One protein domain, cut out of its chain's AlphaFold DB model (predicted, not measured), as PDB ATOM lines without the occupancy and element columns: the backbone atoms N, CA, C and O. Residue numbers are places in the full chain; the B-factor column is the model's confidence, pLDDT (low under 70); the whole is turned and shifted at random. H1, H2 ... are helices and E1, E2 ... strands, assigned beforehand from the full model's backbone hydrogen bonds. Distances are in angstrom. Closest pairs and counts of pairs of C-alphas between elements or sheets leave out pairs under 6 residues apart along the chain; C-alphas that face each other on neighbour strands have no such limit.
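This is residues 231 to 351 of the 364 residues of the protein "MCM domain-containing protein" of Rhizophagus clarus (UniProt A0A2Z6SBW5). What shape do these atoms make? They make a long, loose row: H1 sticks out at one end, H2 and H3 follow, H4 packs on the two-stranded sheet of E1 and E4 in the middle, and the hairpin of E2 and E3 makes the far end. What is it built of? The printed part has 121 residues, with five named helices and four named strands in the order H1 H2 H3 H4 E1 H5 E2 E3 E4, and its class is mixed; E1 and E4 pair parallel, E2 and E3 antiparallel. How spread out is it? It is loose, with a radius of gyration of the C-alphas of 18.9 A, and elongated, spanning 64 by 37 by 27 A.

Where are the helices? H1 is residues 231 to 242, 16.0 A long, from C-alpha 231 at (226.609, 223.880, 174.695); H2 is residues 246 to 254, 12.6 A. H3 is residues 262 to 273, 16.1 A; H4 is residues 293 to 303, 15.7 A; H5 is residues 317 to 320. Where are the strands? E1 is residues 307 to 312, 15.5 A; E2 is residues 323 to 327 and E3 residues 332 to 336, 11.9 A and 12.1 A. E4 is residues 345 to 350, 17.2 A, ending with C-alpha 350 at (260.731, 207.619, 194.859).

How do the first helices meet? H1 and H2 are close but not clearly touching, with the closest C-alphas, of Thr 240 and Leu 246, 6.6 A apart. H2 and H3 touch, about perpendicular at 85 degrees, closest at the C-alphas of Val 251 and Ala 266, 5.5 A. What is near H4? H3 and H4 touch, closest at the C-alphas of Ile 268 and Ala 300, 7.2 A, the same way at a shallow tilt of 33 degrees, only just short of steep. The closest C-alphas of H4 and E4 are those of Leu 297 and Ile 347, 6.7 A apart. How do the strands pair? E1 and E4 are parallel at 15 degrees, with N 312 and O 349 within hydrogen-bond range at 2.9 A. The hairpin of E2 and E3 is antiparallel at 141 degrees, with N 327 and O 332 within hydrogen-bond range at 2.8 A; H5 touches no helix. What of the helix backbones? In H1, H2, H3 and H4 every O i to N i+4 pair is within hydrogen-bond range, and H5 is too short for such a pair.

How far does it reach? The two C-alphas farthest apart are those of Thr 242 and Asn 331, 64.2 A; the printed part has no cut. Which link is long? H3 to H4 is a long link of 19 residues, 274 to 292, of which residues 274 to 279 stand free. Where is confidence low? The mean pLDDT of the printed part is 72.5, and residues 274 to 280, 304 to 322, 328 to 330 and 337 to 351 are under 70.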
ATOM      1  N   ARG A 231     227.160 224.410 173.446       82.50
ATOM      2  CA  ARG A 231     226.609 223.880 174.695       82.50
ATOM      3  C   ARG A 231     227.661 223.777 175.800       82.50
ATOM      4  O   ARG A 231     227.370 224.139 176.938       82.50
ATOM      5  N   ASP A 232     228.865 223.318 175.483       81.81
ATOM      6  CA  ASP A 232     229.955 223.185 176.452       81.81
ATOM      7  C   ASP A 232     230.440 224.554 176.911       81.81
ATOM      8  O   ASP A 232     230.564 224.785 178.109       81.81
ATOM      9  N   LEU A 233     230.596 225.506 175.987       82.31
ATOM     10  CA  LEU A 233     230.927 226.895 176.309       82.31
ATOM     11  C   LEU A 233     229.875 227.533 177.222       82.31
ATOM     12  O   LEU A 233     230.219 228.223 178.185       82.31
ATOM     13  N   TYR A 234     228.592 227.275 176.959       85.81
ATOM     14  CA  TYR A 234     227.509 227.742 177.816       85.81
ATOM     15  C   TYR A 234     227.569 227.108 179.210       85.81
ATOM     16  O   TYR A 234     227.474 227.821 180.208       85.81
ATOM     17  N   ASN A 235     227.796 225.795 179.296       85.25
ATOM     18  CA  ASN A 235     227.947 225.086 180.568       85.25
ATOM     19  C   ASN A 235     229.154 225.596 181.365       85.25
ATOM     20  O   ASN A 235     229.031 225.853 182.562       85.25
ATOM     21  N   ILE A 236     230.300 225.801 180.709       84.31
ATOM     22  CA  ILE A 236     231.507 226.366 181.320       84.31
ATOM     23  C   ILE A 236     231.189 227.757 181.878       84.31
ATOM     24  O   ILE A 236     231.431 228.011 183.057       84.31
ATOM     25  N   LYS A 237     230.561 228.632 181.078       84.62
ATOM     26  CA  LYS A 237     230.174 229.989 181.498       84.62
ATOM     27  C   LYS A 237     229.158 229.986 182.643       84.62
ATOM     28  O   LYS A 237     229.234 230.818 183.547       84.62
ATOM     29  N   GLN A 238     228.206 229.058 182.634       83.88
ATOM     30  CA  GLN A 238     227.257 228.914 183.733       83.88
ATOM     31  C   GLN A 238     227.954 228.488 185.024       83.88
ATOM     32  O   GLN A 238     227.680 229.060 186.079       83.88
ATOM     33  N   VAL A 239     228.862 227.510 184.957       82.31
ATOM     34  CA  VAL A 239     229.586 227.012 186.132       82.31
ATOM     35  C   VAL A 239     230.475 228.105 186.724       82.31
ATOM     36  O   VAL A 239     230.479 228.268 187.945       82.31
ATOM     37  N   THR A 240     231.147 228.901 185.889       79.62
ATOM     38  CA  THR A 240     231.978 230.021 186.357       79.62
ATOM     39  C   THR A 240     231.160 231.157 186.970       79.62
ATOM     40  O   THR A 240     231.623 231.782 187.916       79.62
ATOM     41  N   THR A 241     229.939 231.405 186.482       76.69
ATOM     42  CA  THR A 241     229.089 232.509 186.970       76.69
ATOM     43  C   THR A 241     228.262 232.129 188.203       76.69
ATOM     44  O   THR A 241     228.017 232.961 189.070       76.69
ATOM     45  N   THR A 242     227.806 230.877 188.290       72.56
ATOM     46  CA  THR A 242     226.834 230.436 189.311       72.56
ATOM     47  C   THR A 242     227.501 229.993 190.613       72.56
ATOM     48  O   THR A 242     226.863 229.995 191.665       72.56
ATOM     49  N   THR A 243     228.772 229.576 190.579       72.50
ATOM     50  CA  THR A 243     229.446 229.023 191.764       72.50
ATOM     51  C   THR A 243     230.382 230.036 192.421       72.50
ATOM     52  O   THR A 243     231.392 230.413 191.841       72.50
ATOM     53  N   ASN A 244     230.081 230.426 193.669       70.88
ATOM     54  CA  ASN A 244     230.953 231.313 194.457       70.88
ATOM     55  C   ASN A 244     232.306 230.663 194.817       70.88
ATOM     56  O   ASN A 244     233.296 231.374 194.940       70.88
ATOM     57  N   ASP A 245     232.369 229.327 194.920       82.31
ATOM     58  CA  ASP A 245     233.575 228.568 195.294       82.31
ATOM     59  C   ASP A 245     234.051 227.631 194.163       82.31
ATOM     60  O   ASP A 245     234.273 226.430 194.367       82.31
ATOM     61  N   LEU A 246     234.196 228.161 192.942       87.25
ATOM     62  CA  LEU A 246     234.607 227.389 191.758       87.25
ATOM     63  C   LEU A 246     235.885 226.570 191.999       87.25
ATOM     64  O   LEU A 246     235.927 225.375 191.706       87.25
ATOM     65  N   PHE A 247     236.913 227.194 192.578       87.50
ATOM     66  CA  PHE A 247     238.204 226.548 192.813       87.50
ATOM     67  C   PHE A 247     238.077 225.332 193.739       87.50
ATOM     68  O   PHE A 247     238.553 224.248 193.413       87.50
ATOM     69  N   LYS A 248     237.344 225.469 194.850       88.81
ATOM     70  CA  LYS A 248     237.095 224.366 195.788       88.81
ATOM     71  C   LYS A 248     236.365 223.201 195.119       88.81
ATOM     72  O   LYS A 248     236.655 222.040 195.398       88.81
ATOM     73  N   ARG A 249     235.435 223.497 194.207       88.75
ATOM     74  CA  ARG A 249     234.718 222.469 193.445       88.75
ATOM     75  C   ARG A 249     235.652 221.696 192.516       88.75
ATOM     76  O   ARG A 249     235.576 220.472 192.499       88.75
ATOM     77  N   ILE A 250     236.554 222.390 191.818       89.62
ATOM     78  CA  ILE A 250     237.567 221.769 190.948       89.62
ATOM     79  C   ILE A 250     238.514 220.881 191.773       89.62
ATOM     80  O   ILE A 250     238.757 219.728 191.415       89.62
ATOM     81  N   VAL A 251     238.977 221.381 192.925       92.25
ATOM     82  CA  VAL A 251     239.827 220.641 193.876       92.25
ATOM     83  C   VAL A 251     239.168 219.345 194.339       92.25
ATOM     84  O   VAL A 251     239.806 218.291 194.356       92.25
ATOM     85  N   ASN A 252     237.877 219.399 194.656       90.25
ATOM     86  CA  ASN A 252     237.133 218.224 195.093       90.25
ATOM     87  C   ASN A 252     236.832 217.241 193.952       90.25
ATOM     88  O   ASN A 252     236.681 216.051 194.219       90.25
ATOM     89  N   SER A 253     236.791 217.698 192.695       90.00
ATOM     90  CA  SER A 253     236.597 216.827 191.527       90.00
ATOM     91  C   SER A 253     237.872 216.175 190.984       90.00
ATOM     92  O   SER A 253     237.759 215.178 190.284       90.00
ATOM     93  N   PHE A 254     239.064 216.698 191.300       87.50
ATOM     94  CA  PHE A 254     240.348 216.230 190.748       87.50
ATOM     95  C   PHE A 254     240.615 214.733 190.970       87.50
ATOM     96  O   PHE A 254     241.002 214.013 190.060       87.50
ATOM     97  N   CYS A 255     240.396 214.259 192.195       88.62
ATOM     98  CA  CYS A 255     240.600 212.863 192.565       88.62
ATOM     99  C   CYS A 255     239.562 212.500 193.636       88.62
ATOM    100  O   CYS A 255     239.821 212.703 194.828       88.62
ATOM    101  N   PRO A 256     238.348 212.073 193.239       88.62
ATOM    102  CA  PRO A 256     237.249 211.833 194.174       88.62
ATOM    103  C   PRO A 256     237.423 210.547 194.994       88.62
ATOM    104  O   PRO A 256     236.774 210.401 196.025       88.62
ATOM    105  N   SER A 257     238.296 209.629 194.560       87.94
ATOM    106  CA  SER A 257     238.634 208.399 195.289       87.94
ATOM    107  C   SER A 257     239.409 208.669 196.580       87.94
ATOM    108  O   SER A 257     239.211 207.963 197.564       87.94
ATOM    109  N   VAL A 258     240.249 209.708 196.601       87.38
ATOM    110  CA  VAL A 258     241.046 210.085 197.775       87.38
ATOM    111  C   VAL A 258     240.254 211.060 198.640       87.38
ATOM    112  O   VAL A 258     239.899 212.153 198.198       87.38
ATOM    113  N   TYR A 259     239.991 210.707 199.894       87.00
ATOM    114  CA  TYR A 259     239.286 211.592 200.821       87.00
ATOM    115  C   TYR A 259     240.225 212.655 201.421       87.00
ATOM    116  O   TYR A 259     241.346 212.362 201.827       87.00
ATOM    117  N   GLY A 260     239.758 213.903 201.519       89.06
ATOM    118  CA  GLY A 260     240.515 214.999 202.133       89.06
ATOM    119  C   GLY A 260     241.677 215.520 201.276       89.06
ATOM    120  O   GLY A 260     241.578 215.597 200.051       89.06
ATOM    121  N   HIS A 261     242.759 215.945 201.941       89.38
ATOM    122  CA  HIS A 261     243.964 216.522 201.323       89.38
ATOM    123  C   HIS A 261     243.694 217.677 200.337       89.38
ATOM    124  O   HIS A 261     244.431 217.853 199.367       89.38
ATOM    125  N   GLU A 262     242.670 218.501 200.603       92.25
ATOM    126  CA  GLU A 262     242.227 219.587 199.707       92.25
ATOM    127  C   GLU A 262     243.378 220.535 199.322       92.25
ATOM    128  O   GLU A 262     243.508 220.913 198.162       92.25
ATOM    129  N   ILE A 263     244.282 220.843 200.260       91.25
ATOM    130  CA  ILE A 263     245.455 221.700 200.016       91.25
ATOM    131  C   ILE A 263     246.455 221.038 199.054       91.25
ATOM    132  O   ILE A 263     247.002 221.705 198.179       91.25
ATOM    133  N   VAL A 264     246.688 219.727 199.187       90.38
ATOM    134  CA  VAL A 264     247.618 218.987 198.314       90.38
ATOM    135  C   VAL A 264     247.047 218.905 196.901       90.38
ATOM    136  O   VAL A 264     247.750 219.211 195.941       90.38
ATOM    137  N   LYS A 265     245.756 218.574 196.774       91.69
ATOM    138  CA  LYS A 265     245.043 218.559 195.488       91.69
ATOM    139  C   LYS A 265     245.052 219.934 194.821       91.69
ATOM    140  O   LYS A 265     245.329 220.030 193.631       91.69
ATOM    141  N   ALA A 266     244.812 220.998 195.590       90.62
ATOM    142  CA  ALA A 266     244.907 222.373 195.109       90.62
ATOM    143  C   ALA A 266     246.313 222.708 194.596       90.62
ATOM    144  O   ALA A 266     246.437 223.274 193.515       90.62
ATOM    145  N   GLY A 267     247.365 222.317 195.323       88.62
ATOM    146  CA  GLY A 267     248.746 222.492 194.878       88.62
ATOM    147  C   GLY A 267     249.014 221.807 193.537       88.62
ATOM    148  O   GLY A 267     249.482 222.454 192.607       88.62
ATOM    149  N   ILE A 268     248.655 220.525 193.413       86.50
ATOM    150  CA  ILE A 268     248.824 219.749 192.172       86.50
ATOM    151  C   ILE A 268     248.078 220.408 191.005       86.50
ATOM    152  O   ILE A 268     248.664 220.634 189.949       86.50
ATOM    153  N   LEU A 269     246.811 220.781 191.202       86.94
ATOM    154  CA  LEU A 269     246.004 221.457 190.183       86.94
ATOM    155  C   LEU A 269     246.612 222.787 189.739       86.94
ATOM    156  O   LEU A 269     246.647 223.077 188.547       86.94
ATOM    157  N   LEU A 270     247.117 223.584 190.682       85.75
ATOM    158  CA  LEU A 270     247.811 224.829 190.368       85.75
ATOM    159  C   LEU A 270     249.123 224.575 189.625       85.75
ATOM    160  O   LEU A 270     249.494 225.392 188.802       85.75
ATOM    161  N   SER A 271     249.800 223.446 189.840       80.75
ATOM    162  CA  SER A 271     250.969 223.082 189.029       80.75
ATOM    163  C   SER A 271     250.612 222.681 187.599       80.75
ATOM    164  O   SER A 271     251.449 222.840 186.714       80.75
ATOM    165  N   ILE A 272     249.414 222.139 187.368       77.44
ATOM    166  CA  ILE A 272     248.948 221.745 186.030       77.44
ATOM    167  C   ILE A 272     248.404 222.964 185.269       77.44
ATOM    168  O   ILE A 272     248.708 223.135 184.091       77.44
ATOM    169  N   PHE A 273     247.615 223.813 185.936       76.94
ATOM    170  CA  PHE A 273     246.934 224.960 185.323       76.94
ATOM    171  C   PHE A 273     247.689 226.290 185.443       76.94
ATOM    172  O   PHE A 273     247.519 227.170 184.605       76.94
ATOM    173  N   GLY A 274     248.488 226.470 186.493       64.38
ATOM    174  CA  GLY A 274     249.194 227.710 186.807       64.38
ATOM    175  C   GLY A 274     250.477 227.831 186.002       64.38
ATOM    176  O   GLY A 274     251.557 227.501 186.486       64.38
ATOM    177  N   LYS A 275     250.347 228.304 184.766       57.44
ATOM    178  CA  LYS A 275     251.477 228.628 183.899       57.44
ATOM    179  C   LYS A 275     251.380 230.097 183.495       57.44
ATOM    180  O   LYS A 275     250.720 230.419 182.516       57.44
ATOM    181  N   ASP A 276     252.027 230.964 184.269       53.47
ATOM    182  CA  ASP A 276     252.377 232.319 183.829       53.47
ATOM    183  C   ASP A 276     253.756 232.288 183.152       53.47
ATOM    184  O   ASP A 276     254.566 231.394 183.421       53.47
ATOM    185  N   ASP A 277     254.042 233.285 182.309       52.94
ATOM    186  CA  ASP A 277     255.191 233.360 181.386       52.94
ATOM    187  C   ASP A 277     256.596 233.161 182.008       52.94
ATOM    188  O   ASP A 277     257.568 233.017 181.273       52.94
ATOM    189  N   ASN A 278     256.737 233.101 183.341       50.75
ATOM    190  CA  ASN A 278     258.033 233.113 184.032       50.75
ATOM    191  C   ASN A 278     258.280 232.001 185.076       50.75
ATOM    192  O   ASN A 278     259.256 232.103 185.820       50.75
ATOM    193  N   GLY A 279     257.473 230.935 185.179       54.69
ATOM    194  CA  GLY A 279     257.756 229.924 186.211       54.69
ATOM    195  C   GLY A 279     257.144 228.541 186.025       54.69
ATOM    196  O   GLY A 279     255.944 228.392 185.830       54.69
ATOM    197  N   THR A 280     257.978 227.512 186.179       64.50
ATOM    198  CA  THR A 280     257.538 226.134 186.430       64.50
ATOM    199  C   THR A 280     257.332 225.924 187.927       64.50
ATOM    200  O   THR A 280     258.238 226.180 188.722       64.50
ATOM    201  N   ILE A 281     256.158 225.429 188.325       74.94
ATOM    202  CA  ILE A 281     255.873 225.074 189.719       74.94
ATOM    203  C   ILE A 281     256.404 223.659 189.981       74.94
ATOM    204  O   ILE A 281     256.144 222.732 189.217       74.94
ATOM    205  N   HIS A 282     257.161 223.488 191.067       77.25
ATOM    206  CA  HIS A 282     257.695 222.193 191.486       77.25
ATOM    207  C   HIS A 282     257.079 221.777 192.819       77.25
ATOM    208  O   HIS A 282     257.118 222.538 193.787       77.25
ATOM    209  N   ILE A 283     256.526 220.563 192.873       79.25
ATOM    210  CA  ILE A 283     255.815 220.044 194.047       79.25
ATOM    211  C   ILE A 283     256.485 218.767 194.546       79.25
ATOM    212  O   ILE A 283     256.747 217.842 193.781       79.25
ATOM    213  N   LEU A 284     256.719 218.718 195.857       84.06
ATOM    214  CA  LEU A 284     257.203 217.554 196.589       84.06
ATOM    215  C   LEU A 284     256.123 217.124 197.590       84.06
ATOM    216  O   LEU A 284     255.756 217.896 198.475       84.06
ATOM    217  N   ILE A 285     255.638 215.885 197.471       83.62
ATOM    218  CA  ILE A 285     254.642 215.307 198.384       83.62
ATOM    219  C   ILE A 285     255.340 214.306 199.310       83.62
ATOM    220  O   ILE A 285     255.845 213.277 198.865       83.62
ATOM    221  N   VAL A 286     255.357 214.593 200.614       84.94
ATOM    222  CA  VAL A 286     255.941 213.729 201.657       84.94
ATOM    223  C   VAL A 286     254.880 213.411 202.702       84.94
ATOM    224  O   VAL A 286     254.037 214.244 203.016       84.94
ATOM    225  N   GLY A 287     254.911 212.195 203.241       83.75
ATOM    226  CA  GLY A 287     253.975 211.740 204.267       83.75
ATOM    227  C   GLY A 287     254.152 210.256 204.565       83.75
ATOM    228  O   GLY A 287     255.031 209.607 203.990       83.75
ATOM    229  N   ASP A 288     253.246 209.691 205.347       85.31
ATOM    230  CA  ASP A 288     253.286 208.284 205.758       85.31
ATOM    231  C   ASP A 288     252.888 207.313 204.629       85.31
ATOM    232  O   ASP A 288     252.236 207.724 203.658       85.31
ATOM    233  N   PRO A 289     253.304 206.034 204.676       81.62
ATOM    234  CA  PRO A 289     252.781 205.019 203.760       81.62
ATOM    235  C   PRO A 289     251.258 204.869 203.931       81.62
ATOM    236  O   PRO A 289     250.747 204.992 205.039       81.62
ATOM    237  N   GLY A 290     250.534 204.611 202.836       77.94
ATOM    238  CA  GLY A 290     249.067 204.466 202.862       77.94
ATOM    239  C   GLY A 290     248.274 205.780 202.847       77.94
ATOM    240  O   GLY A 290     247.119 205.794 203.244       77.94
ATOM    241  N   THR A 291     248.888 206.885 202.413       82.69
ATOM    242  CA  THR A 291     248.238 208.209 202.270       82.69
ATOM    243  C   THR A 291     247.859 208.539 200.818       82.69
ATOM    244  O   THR A 291     247.872 209.702 200.428       82.69
ATOM    245  N   ASP A 292     247.616 207.515 199.991       85.06
ATOM    246  CA  ASP A 292     247.166 207.599 198.586       85.06
ATOM    247  C   ASP A 292     247.959 208.564 197.679       85.06
ATOM    248  O   ASP A 292     247.473 209.061 196.663       85.06
ATOM    249  N   LYS A 293     249.225 208.839 198.020       85.06
ATOM    250  CA  LYS A 293     250.081 209.759 197.249       85.06
ATOM    251  C   LYS A 293     250.242 209.316 195.801       85.06
ATOM    252  O   LYS A 293     250.285 210.158 194.914       85.06
ATOM    253  N   VAL A 294     250.366 208.009 195.582       81.31
ATOM    254  CA  VAL A 294     250.518 207.441 194.240       81.31
ATOM    255  C   VAL A 294     249.242 207.673 193.435       81.31
ATOM    256  O   VAL A 294     249.334 208.149 192.311       81.31
ATOM    257  N   ASP A 295     248.066 207.465 194.025       84.38
ATOM    258  CA  ASP A 295     246.785 207.680 193.343       84.38
ATOM    259  C   ASP A 295     246.555 209.154 192.981       84.38
ATOM    260  O   ASP A 295     246.076 209.455 191.888       84.38
ATOM    261  N   LEU A 296     246.967 210.092 193.847       85.19
ATOM    262  CA  LEU A 296     246.940 211.529 193.534       85.19
ATOM    263  C   LEU A 296     247.831 211.879 192.334       85.19
ATOM    264  O   LEU A 296     247.473 212.733 191.523       85.19
ATOM    265  N   LEU A 297     248.990 211.231 192.224       81.81
ATOM    266  CA  LEU A 297     249.942 211.448 191.139       81.81
ATOM    267  C   LEU A 297     249.501 210.773 189.835       81.81
ATOM    268  O   LEU A 297     249.654 211.361 188.768       81.81
ATOM    269  N   LEU A 298     248.881 209.595 189.908       80.38
ATOM    270  CA  LEU A 298     248.261 208.943 188.753       80.38
ATOM    271  C   LEU A 298     247.075 209.758 188.217       80.38
ATOM    272  O   LEU A 298     246.946 209.913 187.005       80.38
ATOM    273  N   ALA A 299     246.259 210.349 189.098       82.44
ATOM    274  CA  ALA A 299     245.183 211.261 188.704       82.44
ATOM    275  C   ALA A 299     245.712 212.550 188.048       82.44
ATOM    276  O   ALA A 299     245.117 213.063 187.106       82.44
ATOM    277  N   ALA A 300     246.855 213.069 188.508       81.44
ATOM    278  CA  ALA A 300     247.526 214.179 187.833       81.44
ATOM    279  C   ALA A 300     248.045 213.774 186.447       81.44
ATOM    280  O   ALA A 300     247.945 214.562 185.507       81.44
ATOM    281  N   ASN A 301     248.565 212.547 186.323       71.50
ATOM    282  CA  ASN A 301     249.113 212.031 185.076       71.50
ATOM    283  C   ASN A 301     248.045 211.830 183.992       71.50
ATOM    284  O   ASN A 301     248.315 212.056 182.822       71.50
ATOM    285  N   SER A 302     246.829 211.429 184.371       70.62
ATOM    286  CA  SER A 302     245.722 211.266 183.419       70.62
ATOM    287  C   SER A 302     245.099 212.591 182.975       70.62
ATOM    288  O   SER A 302     244.446 212.654 181.938       70.62
ATOM    289  N   MET A 303     245.275 213.663 183.751       71.12
ATOM    290  CA  MET A 303     244.692 214.970 183.442       71.12
ATOM    291  C   MET A 303     245.537 215.825 182.503       71.12
ATOM    292  O   MET A 303     245.007 216.757 181.898       71.12
ATOM    293  N   SER A 304     246.840 215.562 182.394       65.62
ATOM    294  CA  SER A 304     247.725 216.330 181.526       65.62
ATOM    295  C   SER A 304     248.219 215.458 180.370       65.62
ATOM    296  O   SER A 304     248.831 214.427 180.610       65.62
ATOM    297  N   PRO A 305     248.045 215.880 179.107       51.28
ATOM    298  CA  PRO A 305     248.447 215.071 177.951       51.28
ATOM    299  C   PRO A 305     249.970 214.896 177.821       51.28
ATOM    300  O   PRO A 305     250.433 214.114 176.999       51.28
ATOM    301  N   ASN A 306     250.761 215.632 178.609       55.19
ATOM    302  CA  ASN A 306     252.216 215.670 178.493       55.19
ATOM    303  C   ASN A 306     252.943 215.223 179.767       55.19
ATOM    304  O   ASN A 306     254.082 215.651 179.979       55.19
ATOM    305  N   THR A 307     252.290 214.437 180.623       58.22
ATOM    306  CA  THR A 307     252.884 213.883 181.845       58.22
ATOM    307  C   THR A 307     253.373 212.457 181.655       58.22
ATOM    308  O   THR A 307     252.727 211.641 181.006       58.22
ATOM    309  N   VAL A 308     254.540 212.166 182.230       59.59
ATOM    310  CA  VAL A 308     255.071 210.807 182.354       59.59
ATOM    311  C   VAL A 308     255.183 210.487 183.834       59.59
ATOM    312  O   VAL A 308     255.772 211.267 184.589       59.59
ATOM    313  N   PHE A 309     254.615 209.346 184.226       61.88
ATOM    314  CA  PHE A 309     254.739 208.783 185.563       61.88
ATOM    315  C   PHE A 309     255.859 207.744 185.591       61.88
ATOM    316  O   PHE A 309     255.781 206.735 184.888       61.88
ATOM    317  N   THR A 310     256.863 207.963 186.441       60.03
ATOM    318  CA  THR A 310     257.973 207.014 186.606       60.03
ATOM    319  C   THR A 310     258.061 206.520 188.047       60.03
ATOM    320  O   THR A 310     258.347 207.311 188.957       60.03
ATOM    321  N   PRO A 311     257.839 205.218 188.295       61.31
ATOM    322  CA  PRO A 311     258.182 204.613 189.571       61.31
ATOM    323  C   PRO A 311     259.700 204.408 189.632       61.31
ATOM    324  O   PRO A 311     260.269 203.710 188.798       61.31
ATOM    325  N   ILE A 312     260.368 205.014 190.612       58.00
ATOM    326  CA  ILE A 312     261.821 204.894 190.772       58.00
ATOM    327  C   ILE A 312     262.127 203.813 191.810       58.00
ATOM    328  O   ILE A 312     261.845 203.985 193.001       58.00
ATOM    329  N   ASN A 313     262.769 202.727 191.369       55.19
ATOM    330  CA  ASN A 313     263.417 201.763 192.252       55.19
ATOM    331  C   ASN A 313     264.925 202.054 192.350       55.19
ATOM    332  O   ASN A 313     265.523 202.729 191.512       55.19
ATOM    333  N   ARG A 314     265.571 201.568 193.418       43.41
ATOM    334  CA  ARG A 314     267.026 201.731 193.596       43.41
ATOM    335  C   ARG A 314     267.772 201.011 192.465       43.41
ATOM    336  O   ARG A 314     267.767 199.785 192.445       43.41
ATOM    337  N   GLY A 315     268.446 201.767 191.596       50.38
ATOM    338  CA  GLY A 315     269.259 201.245 190.486       50.38
ATOM    339  C   GLY A 315     268.890 201.777 189.096       50.38
ATOM    340  O   GLY A 315     269.675 201.591 188.172       50.38
ATOM    341  N   ASP A 316     267.767 202.488 188.953       52.81
ATOM    342  CA  ASP A 316     267.217 202.913 187.649       52.81
ATOM    343  C   ASP A 316     267.701 204.304 187.171       52.81
ATOM    344  O   ASP A 316     267.076 204.942 186.324       52.81
ATOM    345  N   GLU A 317     268.830 204.801 187.692       53.09
ATOM    346  CA  GLU A 317     269.349 206.152 187.396       53.09
ATOM    347  C   GLU A 317     269.608 206.387 185.894       53.09
ATOM    348  O   GLU A 317     269.490 207.516 185.412       53.09
ATOM    349  N   SER A 318     269.893 205.324 185.133       51.38
ATOM    350  CA  SER A 318     270.144 205.388 183.688       51.38
ATOM    351  C   SER A 318     268.896 205.594 182.823       51.38
ATOM    352  O   SER A 318     269.053 205.848 181.635       51.38
ATOM    353  N   LEU A 319     267.677 205.464 183.369       59.12
ATOM    354  CA  LEU A 319     266.434 205.700 182.614       59.12
ATOM    355  C   LEU A 319     265.997 207.174 182.629       59.12
ATOM    356  O   LEU A 319     265.244 207.614 181.763       59.12
ATOM    357  N   ILE A 320     266.434 207.944 183.626       61.16
ATOM    358  CA  ILE A 320     265.903 209.289 183.887       61.16
ATOM    359  C   ILE A 320     266.562 210.320 182.962       61.16
ATOM    360  O   ILE A 320     265.879 211.151 182.356       61.16
ATOM    361  N   LEU A 321     267.888 210.252 182.842       63.31
ATOM    362  CA  LEU A 321     268.700 211.168 182.046       63.31
ATOM    363  C   LEU A 321     269.071 210.545 180.697       63.31
ATOM    364  O   LEU A 321     269.184 209.324 180.608       63.31
ATOM    365  N   PRO A 322     269.306 211.365 179.655       67.50
ATOM    366  CA  PRO A 322     269.864 210.869 178.408       67.50
ATOM    367  C   PRO A 322     271.171 210.125 178.664       67.50
ATOM    368  O   PRO A 322     272.064 210.642 179.341       67.50
ATOM    369  N   ALA A 323     271.283 208.923 178.114       74.06
ATOM    370  CA  ALA A 323     272.428 208.054 178.323       74.06
ATOM    371  C   ALA A 323     273.070 207.690 176.986       74.06
ATOM    372  O   ALA A 323     272.394 207.486 175.977       74.06
ATOM    373  N   LEU A 324     274.399 207.597 176.975       77.44
ATOM    374  CA  LEU A 324     275.131 207.100 175.818       77.44
ATOM    375  C   LEU A 324     275.254 205.578 175.924       77.44
ATOM    376  O   LEU A 324     275.810 205.060 176.893       77.44
ATOM    377  N   LYS A 325     274.766 204.857 174.916       79.56
ATOM    378  CA  LYS A 325     274.752 203.392 174.883       79.56
ATOM    379  C   LYS A 325     275.356 202.885 173.589       79.56
ATOM    380  O   LYS A 325     275.134 203.457 172.532       79.56
ATOM    381  N   TYR A 326     276.119 201.800 173.658       78.44
ATOM    382  CA  TYR A 326     276.630 201.157 172.454       78.44
ATOM    383  C   TYR A 326     275.552 200.254 171.844       78.44
ATOM    384  O   TYR A 326     275.209 199.218 172.422       78.44
ATOM    385  N   ASP A 327     275.022 200.631 170.682       75.81
ATOM    386  CA  ASP A 327     274.101 199.796 169.916       75.81
ATOM    387  C   ASP A 327     274.888 198.838 169.024       75.81
ATOM    388  O   ASP A 327     275.714 199.239 168.204       75.81
ATOM    389  N   ARG A 328     274.609 197.540 169.174       69.56
ATOM    390  CA  ARG A 328     275.226 196.481 168.371       69.56
ATOM    391  C   ARG A 328     274.724 196.485 166.930       69.56
ATOM    392  O   ARG A 328     275.460 196.044 166.054       69.56
ATOM    393  N   TYR A 329     273.510 196.977 166.684       65.38
ATOM    394  CA  TYR A 329     272.920 197.029 165.350       65.38
ATOM    395  C   TYR A 329     273.616 198.078 164.481       65.38
ATOM    396  O   TYR A 329     274.136 197.779 163.403       65.38
ATOM    397  N   PHE A 330     273.699 199.306 164.990       66.44
ATOM    398  CA  PHE A 330     274.440 200.378 164.336       66.44
ATOM    399  C   PHE A 330     275.963 200.240 164.499       66.44
ATOM    400  O   PHE A 330     276.725 200.885 163.774       66.44
ATOM    401  N   ASN A 331     276.396 199.368 165.419       72.94
ATOM    402  CA  ASN A 331     277.783 199.172 165.832       72.94
ATOM    403  C   ASN A 331     278.441 200.505 166.230       72.94
ATOM    404  O   ASN A 331     279.540 200.833 165.781       72.94
ATOM    405  N   GLU A 332     277.719 201.300 167.023       75.56
ATOM    406  CA  GLU A 332     278.126 202.642 167.429       75.56
ATOM    407  C   GLU A 332     277.532 203.072 168.769       75.56
ATOM    408  O   GLU A 332     276.585 202.475 169.276       75.56
ATOM    409  N   TRP A 333     278.084 204.148 169.326       77.25
ATOM    410  CA  TRP A 333     277.506 204.825 170.479       77.25
ATOM    411  C   TRP A 333     276.340 205.706 170.032       77.25
ATOM    412  O   TRP A 333     276.518 206.613 169.220       77.25
ATOM    413  N   ILE A 334     275.157 205.434 170.569       79.62
ATOM    414  CA  ILE A 334     273.926 206.182 170.334       79.62
ATOM    415  C   ILE A 334     273.503 206.907 171.607       79.62
ATOM    416  O   ILE A 334     273.746 206.431 172.720       79.62
ATOM    417  N   LEU A 335     272.867 208.064 171.434       77.25
ATOM    418  CA  LEU A 335     272.244 208.795 172.531       77.25
ATOM    419  C   LEU A 335     270.806 208.292 172.696       77.25
ATOM    420  O   LEU A 335     269.991 208.473 171.794       77.25
ATOM    421  N   GLU A 336     270.517 207.651 173.825       72.31
ATOM    422  CA  GLU A 336     269.180 207.207 174.227       72.31
ATOM    423  C   GLU A 336     268.491 208.343 174.997       72.31
ATOM    424  O   GLU A 336     269.077 208.917 175.920       72.31
ATOM    425  N   ALA A 337     267.273 208.710 174.588       64.81
ATOM    426  CA  ALA A 337     266.471 209.700 175.301       64.81
ATOM    427  C   ALA A 337     266.139 209.193 176.713       64.81
ATOM    428  O   ALA A 337     265.617 208.093 176.877       64.81
ATOM    429  N   GLY A 338     266.396 210.019 177.728       60.16
ATOM    430  CA  GLY A 338     265.914 209.760 179.082       60.16
ATOM    431  C   GLY A 338     264.437 210.128 179.219       60.16
ATOM    432  O   GLY A 338     263.903 210.943 178.461       60.16
ATOM    433  N   ILE A 339     263.775 209.603 180.242       60.09
ATOM    434  CA  ILE A 339     262.381 209.933 180.590       60.09
ATOM    435  C   ILE A 339     262.164 211.453 180.710       60.09
ATOM    436  O   ILE A 339     261.133 211.991 180.293       60.09
ATOM    437  N   VAL A 340     263.162 212.175 181.230       55.47
ATOM    438  CA  VAL A 340     263.106 213.631 181.425       55.47
ATOM    439  C   VAL A 340     263.124 214.392 180.093       55.47
ATOM    440  O   VAL A 340     262.618 215.510 180.032       55.47
ATOM    441  N   THR A 341     263.662 213.832 179.012       51.34
ATOM    442  CA  THR A 341     263.686 214.516 177.707       51.34
ATOM    443  C   THR A 341     262.391 214.382 176.908       51.34
ATOM    444  O   THR A 341     262.157 215.195 176.023       51.34
ATOM    445  N   SER A 342     261.520 213.428 177.253       50.31
ATOM    446  CA  SER A 342     260.327 213.096 176.455       50.31
ATOM    447  C   SER A 342     259.030 213.790 176.904       50.31
ATOM    448  O   SER A 342     257.994 213.601 176.273       50.31
ATOM    449  N   SER A 343     259.040 214.577 177.989       46.00
ATOM    450  CA  SER A 343     257.824 215.140 178.611       46.00
ATOM    451  C   SER A 343     257.942 216.628 178.961       46.00
ATOM    452  O   SER A 343     258.999 217.102 179.390       46.00
ATOM    453  N   THR A 344     256.843 217.379 178.799       45.06
ATOM    454  CA  THR A 344     256.785 218.821 179.127       45.06
ATOM    455  C   THR A 344     256.241 219.094 180.534       45.06
ATOM    456  O   THR A 344     256.649 220.082 181.141       45.06
ATOM    457  N   ASN A 345     255.425 218.189 181.087       44.81
ATOM    458  CA  ASN A 345     254.993 218.159 182.488       44.81
ATOM    459  C   ASN A 345     255.439 216.819 183.098       44.81
ATOM    460  O   ASN A 345     255.515 215.823 182.391       44.81
ATOM    461  N   LYS A 346     255.819 216.752 184.377       50.50
ATOM    462  CA  LYS A 346     256.492 215.552 184.919       50.50
ATOM    463  C   LYS A 346     255.934 215.162 186.276       50.50
ATOM    464  O   LYS A 346     255.547 216.045 187.037       50.50
ATOM    465  N   ILE A 347     255.907 213.857 186.566       46.94
ATOM    466  CA  ILE A 347     255.454 213.291 187.839       46.94
ATOM    467  C   ILE A 347     256.332 212.085 188.214       46.94
ATOM    468  O   ILE A 347     256.214 211.022 187.614       46.94
ATOM    469  N   ASP A 348     257.174 212.215 189.242       44.06
ATOM    470  CA  ASP A 348     258.066 211.132 189.691       44.06
ATOM    471  C   ASP A 348     257.679 210.613 191.080       44.06
ATOM    472  O   ASP A 348     257.220 211.375 191.928       44.06
ATOM    473  N   THR A 349     257.895 209.323 191.359       40.47
ATOM    474  CA  THR A 349     257.780 208.780 192.726       40.47
ATOM    475  C   THR A 349     259.015 207.990 193.118       40.47
ATOM    476  O   THR A 349     259.389 207.030 192.453       40.47
ATOM    477  N   SER A 350     259.635 208.362 194.237       35.56
ATOM    478  CA  SER A 350     260.731 207.619 194.859       35.56
ATOM    479  C   SER A 350     260.336 207.185 196.273       35.56
ATOM    480  O   SER A 350     259.846 207.970 197.093       35.56
ATOM    481  N   TYR A 351     260.552 205.907 196.584       31.58
ATOM    482  CA  TYR A 351     260.451 205.424 197.957       31.58
ATOM    483  C   TYR A 351     261.606 206.000 198.784       31.58
ATOM    484  O   TYR A 351     262.764 205.616 198.634       31.58
TER     485      TYR A 351